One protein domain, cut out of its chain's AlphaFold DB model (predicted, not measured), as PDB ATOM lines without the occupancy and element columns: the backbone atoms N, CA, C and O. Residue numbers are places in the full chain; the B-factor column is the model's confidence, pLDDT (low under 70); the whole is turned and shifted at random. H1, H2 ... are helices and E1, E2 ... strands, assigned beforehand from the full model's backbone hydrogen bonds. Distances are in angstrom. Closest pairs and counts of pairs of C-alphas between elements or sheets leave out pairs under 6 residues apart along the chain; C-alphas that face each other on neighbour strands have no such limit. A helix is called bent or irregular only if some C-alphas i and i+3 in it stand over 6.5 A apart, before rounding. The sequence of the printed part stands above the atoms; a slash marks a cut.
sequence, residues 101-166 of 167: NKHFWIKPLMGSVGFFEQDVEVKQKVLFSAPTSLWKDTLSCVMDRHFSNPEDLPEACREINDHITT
ATOM      1  N   ASN A 101      46.063  36.856  41.383       66.25
ATOM      2  CA  ASN A 101      46.293  36.238  40.092       66.25
ATOM      3  C   ASN A 101      45.961  37.171  38.922       66.25
ATOM      4  O   ASN A 101      45.747  36.687  37.828       66.25
ATOM      5  N   LYS A 102      45.947  38.504  39.059       64.12
ATOM      6  CA  LYS A 102      45.709  39.413  37.907       64.12
ATOM      7  C   LYS A 102      46.606  39.140  36.681       64.12
ATOM      8  O   LYS A 102      46.221  39.428  35.554       64.12
ATOM      9  N   HIS A 103      47.792  38.561  36.901       65.00
ATOM     10  CA  HIS A 103      48.731  38.166  35.841       65.00
ATOM     11  C   HIS A 103      48.271  36.928  35.053       65.00
ATOM     12  O   HIS A 103      48.746  36.685  33.950       65.00
ATOM     13  N   PHE A 104      47.324  36.167  35.590       67.38
ATOM     14  CA  PHE A 104      46.721  34.993  34.969       67.38
ATOM     15  C   PHE A 104      46.074  35.312  33.622       67.38
ATOM     16  O   PHE A 104      46.229  34.551  32.676       67.38
ATOM     17  N   TRP A 105      45.417  36.469  33.503       71.88
ATOM     18  CA  TRP A 105      44.783  36.892  32.251       71.88
ATOM     19  C   TRP A 105      45.786  37.369  31.195       71.88
ATOM     20  O   TRP A 105      45.435  37.463  30.021       71.88
ATOM     21  N   ILE A 106      47.041  37.640  31.581       78.12
ATOM     22  CA  ILE A 106      48.072  38.120  30.652       78.12
ATOM     23  C   ILE A 106      48.415  37.032  29.638       78.12
ATOM     24  O   ILE A 106      48.533  37.333  28.457       78.12
ATOM     25  N   LYS A 107      48.549  35.772  30.065       75.81
ATOM     26  CA  LYS A 107      48.942  34.684  29.162       75.81
ATOM     27  C   LYS A 107      47.904  34.426  28.057       75.81
ATOM     28  O   LYS A 107      48.296  34.495  26.897       75.81
ATOM     29  N   PRO A 108      46.597  34.236  28.347       74.88
ATOM     30  CA  PRO A 108      45.577  34.143  27.300       74.88
ATOM     31  C   PRO A 108      45.526  35.363  26.376       74.88
ATOM     32  O   PRO A 108      45.361  35.217  25.164       74.88
ATOM     33  N   LEU A 109      45.708  36.568  26.928       81.38
ATOM     34  CA  LEU A 109      45.763  37.795  26.137       81.38
ATOM     35  C   LEU A 109      46.957  37.785  25.172       81.38
ATOM     36  O   LEU A 109      46.791  38.059  23.988       81.38
ATOM     37  N   MET A 110      48.147  37.433  25.661       83.88
ATOM     38  CA  MET A 110      49.357  37.318  24.847       83.88
ATOM     39  C   MET A 110      49.253  36.209  23.809       83.88
ATOM     40  O   MET A 110      49.666  36.420  22.677       83.88
ATOM     41  N   GLY A 111      48.639  35.076  24.147       83.94
ATOM     42  CA  GLY A 111      48.371  34.011  23.185       83.94
ATOM     43  C   GLY A 111      47.436  34.453  22.061       83.94
ATOM     44  O   GLY A 111      47.671  34.140  20.896       83.94
ATOM     45  N   SER A 112      46.423  35.261  22.391       84.62
ATOM     46  CA  SER A 112      45.518  35.859  21.402       84.62
ATOM     47  C   SER A 112      46.265  36.822  20.479       84.62
ATOM     48  O   SER A 112      46.155  36.718  19.261       84.62
ATOM     49  N   VAL A 113      47.063  37.735  21.048       88.56
ATOM     50  CA  VAL A 113      47.902  38.664  20.271       88.56
ATOM     51  C   VAL A 113      48.866  37.887  19.375       88.56
ATOM     52  O   VAL A 113      48.903  38.123  18.172       88.56
ATOM     53  N   GLY A 114      49.581  36.913  19.940       89.38
ATOM     54  CA  GLY A 114      50.521  36.065  19.216       89.38
ATOM     55  C   GLY A 114      49.862  35.334  18.052       89.38
ATOM     56  O   GLY A 114      50.414  35.338  16.959       89.38
ATOM     57  N   PHE A 115      48.658  34.786  18.244       89.19
ATOM     58  CA  PHE A 115      47.895  34.156  17.169       89.19
ATOM     59  C   PHE A 115      47.613  35.126  16.014       89.19
ATOM     60  O   PHE A 115      47.847  34.772  14.862       89.19
ATOM     61  N   PHE A 116      47.147  36.350  16.287       90.25
ATOM     62  CA  PHE A 116      46.820  37.308  15.223       90.25
ATOM     63  C   PHE A 116      48.047  37.838  14.466       90.25
ATOM     64  O   PHE A 116      47.895  38.254  13.314       90.25
ATOM     65  N   GLU A 117      49.243  37.770  15.052       91.56
ATOM     66  CA  GLU A 117      50.509  38.105  14.381       91.56
ATOM     67  C   GLU A 117      51.097  36.963  13.536       91.56
ATOM     68  O   GLU A 117      52.034  37.192  12.778       91.56
ATOM     69  N   GLN A 118      50.559  35.742  13.617       89.25
ATOM     70  CA  GLN A 118      51.020  34.634  12.774       89.25
ATOM     71  C   GLN A 118      50.685  34.848  11.293       89.25
ATOM     72  O   GLN A 118      49.782  35.616  10.933       89.25
ATOM     73  N   ASP A 119      51.374  34.092  10.437       87.94
ATOM     74  CA  ASP A 119      51.118  34.057   9.002       87.94
ATOM     75  C   ASP A 119      49.675  33.648   8.684       87.94
ATOM     76  O   ASP A 119      49.029  32.860   9.388       87.94
ATOM     77  N   VAL A 120      49.161  34.177   7.573       84.88
ATOM     78  CA  VAL A 120      47.776  33.948   7.146       84.88
ATOM     79  C   VAL A 120      47.461  32.462   6.954       84.88
ATOM     80  O   VAL A 120      46.358  32.031   7.275       84.88
ATOM     81  N   GLU A 121      48.435  31.664   6.511       83.50
ATOM     82  CA  GLU A 121      48.295  30.219   6.284       83.50
ATOM     83  C   GLU A 121      47.984  29.448   7.575       83.50
ATOM     84  O   GLU A 121      47.243  28.460   7.560       83.50
ATOM     85  N   VAL A 122      48.516  29.918   8.707       82.44
ATOM     86  CA  VAL A 122      48.267  29.329  10.027       82.44
ATOM     87  C   VAL A 122      46.877  29.729  10.521       82.44
ATOM     88  O   VAL A 122      46.106  28.886  10.982       82.44
ATOM     89  N   LYS A 123      46.516  31.008  10.354       83.62
ATOM     90  CA  LYS A 123      45.235  31.560  10.820       83.62
ATOM     91  C   LYS A 123      44.038  31.078   9.998       83.62
ATOM     92  O   LYS A 123      42.972  30.848  10.560       83.62
ATOM     93  N   GLN A 124      44.207  30.869   8.693       75.00
ATOM     94  CA  GLN A 124      43.155  30.490   7.736       75.00
ATOM     95  C   GLN A 124      42.313  29.279   8.148       75.00
ATOM     96  O   GLN A 124      41.145  29.187   7.779       75.00
ATOM     97  N   LYS A 125      42.900  28.342   8.898       66.38
ATOM     98  CA  LYS A 125      42.235  27.094   9.297       66.38
ATOM     99  C   LYS A 125      41.200  27.278  10.411       66.38
ATOM    100  O   LYS A 125      40.365  26.401  10.596       66.38
ATOM    101  N   VAL A 126      41.271  28.381  11.155       68.50
ATOM    102  CA  VAL A 126      40.534  28.581  12.420       68.50
ATOM    103  C   VAL A 126      39.985  30.003  12.593       68.50
ATOM    104  O   VAL A 126      39.175  30.250  13.485       68.50
ATOM    105  N   LEU A 127      40.420  30.948  11.756       66.75
ATOM    106  CA  LEU A 127      39.961  32.328  11.773       66.75
ATOM    107  C   LEU A 127      38.625  32.452  11.041       66.75
ATOM    108  O   LEU A 127      38.504  32.102   9.866       66.75
ATOM    109  N   PHE A 128      37.640  33.027  11.724       63.31
ATOM    110  CA  PHE A 128      36.369  33.383  11.118       63.31
ATOM    111  C   PHE A 128      36.390  34.867  10.766       63.31
ATOM    112  O   PHE A 128      36.580  35.729  11.630       63.31
ATOM    113  N   SER A 129      36.169  35.168   9.487       61.25
ATOM    114  CA  SER A 129      35.838  36.528   9.070       61.25
ATOM    115  C   SER A 129      34.480  36.877   9.677       61.25
ATOM    116  O   SER A 129      33.513  36.124   9.522       61.25
ATOM    117  N   ALA A 130      34.416  37.967  10.441       59.75
ATOM    118  CA  ALA A 130      33.154  38.448  10.989       59.75
ATOM    119  C   ALA A 130      32.179  38.790   9.842       59.75
ATOM    120  O   ALA A 130      32.623  39.020   8.714       59.75
ATOM    121  N   PRO A 131      30.856  38.874  10.097       61.69
ATOM    122  CA  PRO A 131      29.941  39.472   9.135       61.69
ATOM    123  C   PRO A 131      30.535  40.780   8.625       61.69
ATOM    124  O   PRO A 131      31.018  41.595   9.411       61.69
ATOM    125  N   THR A 132      30.518  40.967   7.315       59.59
ATOM    126  CA  THR A 132      31.422  41.889   6.605       59.59
ATOM    127  C   THR A 132      31.132  43.362   6.853       59.59
ATOM    128  O   THR A 132      31.855  44.241   6.408       59.59
ATOM    129  N   SER A 133      30.108  43.624   7.659       64.44
ATOM    130  CA  SER A 133      29.799  44.899   8.286       64.44
ATOM    131  C   SER A 133      30.672  45.245   9.502       64.44
ATOM    132  O   SER A 133      30.518  46.337  10.042       64.44
ATOM    133  N   LEU A 134      31.518  44.337  10.003       77.56
ATOM    134  CA  LEU A 134      32.335  44.559  11.200       77.56
ATOM    135  C   LEU A 134      33.820  44.660  10.847       77.56
ATOM    136  O   LEU A 134      34.414  43.722  10.326       77.56
ATOM    137  N   TRP A 135      34.438  45.784  11.214       88.38
ATOM    138  CA  TRP A 135      35.884  46.003  11.127       88.38
ATOM    139  C   TRP A 135      36.619  45.261  12.260       88.38
ATOM    140  O   TRP A 135      37.124  45.877  13.199       88.38
ATOM    141  N   LYS A 136      36.583  43.921  12.245       87.88
ATOM    142  CA  LYS A 136      37.169  43.071  13.292       87.88
ATOM    143  C   LYS A 136      37.488  41.662  12.785       87.88
ATOM    144  O   LYS A 136      36.644  41.035  12.152       87.88
ATOM    145  N   ASP A 137      38.626  41.120  13.208       86.62
ATOM    146  CA  ASP A 137      38.938  39.692  13.086       86.62
ATOM    147  C   ASP A 137      38.470  38.905  14.315       86.62
ATOM    148  O   ASP A 137      38.459  39.421  15.436       86.62
ATOM    149  N   THR A 138      38.040  37.652  14.124       85.56
ATOM    150  CA  THR A 138      37.512  36.829  15.221       85.56
ATOM    151  C   THR A 138      38.080  35.415  15.205       85.56
ATOM    152  O   THR A 138      37.873  34.652  14.265       85.56
ATOM    153  N   LEU A 139      38.722  35.037  16.309       82.88
ATOM    154  CA  LEU A 139      38.957  33.646  16.682       82.88
ATOM    155  C   LEU A 139      37.862  33.237  17.671       82.88
ATOM    156  O   LEU A 139      37.582  33.973  18.616       82.88
ATOM    157  N   SER A 140      37.224  32.091  17.446       78.44
ATOM    158  CA  SER A 140      36.232  31.526  18.365       78.44
ATOM    159  C   SER A 140      36.633  30.111  18.738       78.44
ATOM    160  O   SER A 140      36.855  29.281  17.862       78.44
ATOM    161  N   CYS A 141      36.692  29.838  20.037       73.06
ATOM    162  CA  CYS A 141      36.864  28.502  20.584       73.06
ATOM    163  C   CYS A 141      35.716  28.210  21.552       73.06
ATOM    164  O   CYS A 141      35.299  29.072  22.328       73.06
ATOM    165  N   VAL A 142      35.170  26.998  21.482       71.56
ATOM    166  CA  VAL A 142      34.159  26.541  22.435       71.56
ATOM    167  C   VAL A 142      34.900  25.906  23.601       71.56
ATOM    168  O   VAL A 142      35.567  24.894  23.426       71.56
ATOM    169  N   MET A 143      34.788  26.511  24.781       68.31
ATOM    170  CA  MET A 143      35.290  25.925  26.022       68.31
ATOM    171  C   MET A 143      34.116  25.284  26.762       68.31
ATOM    172  O   MET A 143      33.207  25.987  27.205       68.31
ATOM    173  N   ASP A 144      34.110  23.956  26.872       66.06
ATOM    174  CA  ASP A 144      33.158  23.222  27.703       66.06
ATOM    175  C   ASP A 144      33.829  22.701  28.992       66.06
ATOM    176  O   ASP A 144      35.024  22.887  29.224       66.06
ATOM    177  N   ARG A 145      33.043  22.080  29.883       59.16
ATOM    178  CA  ARG A 145      33.554  21.535  31.158       59.16
ATOM    179  C   ARG A 145      34.468  20.314  30.988       59.16
ATOM    180  O   ARG A 145      35.101  19.912  31.958       59.16
ATOM    181  N   HIS A 146      34.520  19.724  29.797       55.12
ATOM    182  CA  HIS A 146      35.323  18.553  29.466       55.12
ATOM    183  C   HIS A 146      36.274  18.941  28.347       55.12
ATOM    184  O   HIS A 146      36.113  18.492  27.216       55.12
ATOM    185  N   PHE A 147      37.234  19.802  28.691       57.62
ATOM    186  CA  PHE A 147      38.188  20.373  27.753       57.62
ATOM    187  C   PHE A 147      38.667  19.311  26.758       57.62
ATOM    188  O   PHE A 147      39.413  18.391  27.104       57.62
ATOM    189  N   SER A 148      38.160  19.407  25.532       57.47
ATOM    190  CA  SER A 148      38.590  18.546  24.444       57.47
ATOM    191  C   SER A 148      39.966  19.056  24.037       57.47
ATOM    192  O   SER A 148      40.126  20.243  23.780       57.47
ATOM    193  N   ASN A 149      40.957  18.178  24.197       65.31
ATOM    194  CA  ASN A 149      42.344  18.249  23.744       65.31
ATOM    195  C   ASN A 149      42.937  19.664  23.485       65.31
ATOM    196  O   ASN A 149      42.553  20.310  22.518       65.31
ATOM    197  N   PRO A 150      43.967  20.122  24.233       70.94
ATOM    198  CA  PRO A 150      44.675  21.384  23.958       70.94
ATOM    199  C   PRO A 150      45.130  21.553  22.502       70.94
ATOM    200  O   PRO A 150      45.277  22.675  22.027       70.94
ATOM    201  N   GLU A 151      45.337  20.447  21.787       75.25
ATOM    202  CA  GLU A 151      45.671  20.445  20.364       75.25
ATOM    203  C   GLU A 151      44.580  21.039  19.457       75.25
ATOM    204  O   GLU A 151      44.908  21.477  18.354       75.25
ATOM    205  N   ASP A 152      43.330  21.113  19.929       74.31
ATOM    206  CA  ASP A 152      42.194  21.728  19.231       74.31
ATOM    207  C   ASP A 152      42.290  23.266  19.213       74.31
ATOM    208  O   ASP A 152      41.630  23.932  18.411       74.31
ATOM    209  N   LEU A 153      43.137  23.852  20.070       76.50
ATOM    210  CA  LEU A 153      43.456  25.277  20.052       76.50
ATOM    211  C   LEU A 153      44.676  25.566  19.161       76.50
ATOM    212  O   LEU A 153      45.615  24.758  19.092       76.50
ATOM    213  N   PRO A 154      44.730  26.758  18.533       80.12
ATOM    214  CA  PRO A 154      45.945  27.233  17.877       80.12
ATOM    215  C   PRO A 154      47.117  27.207  18.851       80.12
ATOM    216  O   PRO A 154      46.932  27.548  20.015       80.12
ATOM    217  N   GLU A 155      48.316  26.857  18.382       82.81
ATOM    218  CA  GLU A 155      49.514  26.694  19.222       82.81
ATOM    219  C   GLU A 155      49.742  27.881  20.171       82.81
ATOM    220  O   GLU A 155      49.869  27.696  21.380       82.81
ATOM    221  N   ALA A 156      49.656  29.106  19.643       82.62
ATOM    222  CA  ALA A 156      49.794  30.339  20.420       82.62
ATOM    223  C   ALA A 156      48.746  30.488  21.544       82.62
ATOM    224  O   ALA A 156      48.960  31.224  22.498       82.62
ATOM    225  N   CYS A 157      47.613  29.794  21.446       79.00
ATOM    226  CA  CYS A 157      46.497  29.828  22.386       79.00
ATOM    227  C   CYS A 157      46.433  28.599  23.317       79.00
ATOM    228  O   CYS A 157      45.552  28.548  24.170       79.00
ATOM    229  N   ARG A 158      47.318  27.598  23.200       77.31
ATOM    230  CA  ARG A 158      47.187  26.337  23.968       77.31
ATOM    231  C   ARG A 158      47.432  26.490  25.467       77.31
ATOM    232  O   ARG A 158      46.802  25.804  26.267       77.31
ATOM    233  N   GLU A 159      48.265  27.450  25.864       66.25
ATOM    234  CA  GLU A 159      48.538  27.757  27.277       66.25
ATOM    235  C   GLU A 159      47.353  28.418  28.013       66.25
ATOM    236  O   GLU A 159      47.451  28.743  29.195       66.25
ATOM    237  N   ILE A 160      46.212  28.607  27.338       61.50
ATOM    238  CA  ILE A 160      44.959  29.070  27.950       61.50
ATOM    239  C   ILE A 160      44.389  28.016  28.929       61.50
ATOM    240  O   ILE A 160      43.691  28.375  29.880       61.50
ATOM    241  N   ASN A 161      44.710  26.729  28.735       51.41
ATOM    242  CA  ASN A 161      44.025  25.604  29.381       51.41
ATOM    243  C   ASN A 161      44.360  25.379  30.872       51.41
ATOM    244  O   ASN A 161      43.461  25.099  31.660       51.41
ATOM    245  N   ASP A 162      45.612  25.556  31.304       52.19
ATOM    246  CA  ASP A 162      46.056  25.138  32.655       52.19
ATOM    247  C   ASP A 162      45.510  26.001  33.807       52.19
ATOM    248  O   ASP A 162      45.820  25.807  34.987       52.19
ATOM    249  N   HIS A 163      44.757  27.034  33.465       51.47
ATOM    250  CA  HIS A 163      44.527  28.166  34.334       51.47
ATOM    251  C   HIS A 163      43.027  28.439  34.478       51.47
ATOM    252  O   HIS A 163      42.546  28.502  35.608       51.47
ATOM    253  N   ILE A 164      42.254  28.495  33.386       51.78
ATOM    254  CA  ILE A 164      40.820  28.859  33.422       51.78
ATOM    255  C   ILE A 164      39.940  27.810  34.133       51.78
ATOM    256  O   ILE A 164      38.911  28.165  34.702       51.78
ATOM    257  N   THR A 165      40.341  26.537  34.152       44.47
ATOM    258  CA  THR A 165      39.547  25.423  34.709       44.47
ATOM    259  C   THR A 165      39.753  25.174  36.208       44.47
ATOM    260  O   THR A 165      39.016  24.384  36.794       44.47
ATOM    261  N   THR A 166      40.705  25.855  36.855       40.34
ATOM    262  CA  THR A 166      41.108  25.575  38.250       40.34
ATOM    263  C   THR A 166      40.481  26.524  39.284       40.34
ATOM    264  O   THR A 166      41.023  26.667  40.381       40.34
TER     265      THR A 166
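AT A GLANCE: This is residues 101 to 166 of the 167 residues of the protein "DIOX_N domain-containing protein" of Citrus unshiu (UniProt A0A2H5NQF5). Two helices, H1 and H3, lie side by side; short H2 and a small hairpin, E1 and E2, lie toward the end of H1, and a long loop, residues 140 to 154, returns to H3. The printed part has 66 residues, with three named helices and two antiparallel strands in the order H1, H2, E1, E2, H3, mostly helix. It is only just compact, close to loose: radius of gyration of the C-alphas 12.8 A, spans 37 by 25 by 22 A.

HOW THE PARTS SIT: H1, residues 102 to 117, and H3, residues 155 to 164, touch at a shallow tilt of 19 degrees, opposite ways; their closest C-alphas, Gly 111 and Cys 157, are 4.7 A apart. H2, residues 120 to 123, is close to H1 but not clearly touching. E1, residues 127 to 129, and E2, residues 137 to 139, form a hairpin, with N 128 and O 138 at 3.0 A. O i to N i+4 pairs within hydrogen-bond range are 9 of 12 in H1 and 0 of 6 in H3, which has 3 of 7 O i to N i+3 pairs.

IN THESE COORDINATES: H1 begins at C-alpha 102 (45.709, 39.413, 37.907) and spans 24.0 A. H3, irregular with C-alphas 156 and 159 7.4 A apart, spans 16.8 A and ends at C-alpha 164 (40.820, 28.859, 33.422).

THE WHOLE: The printed part has no cut. The link from E2 to H3 is long. pLDDT is under 70 at 28 residues.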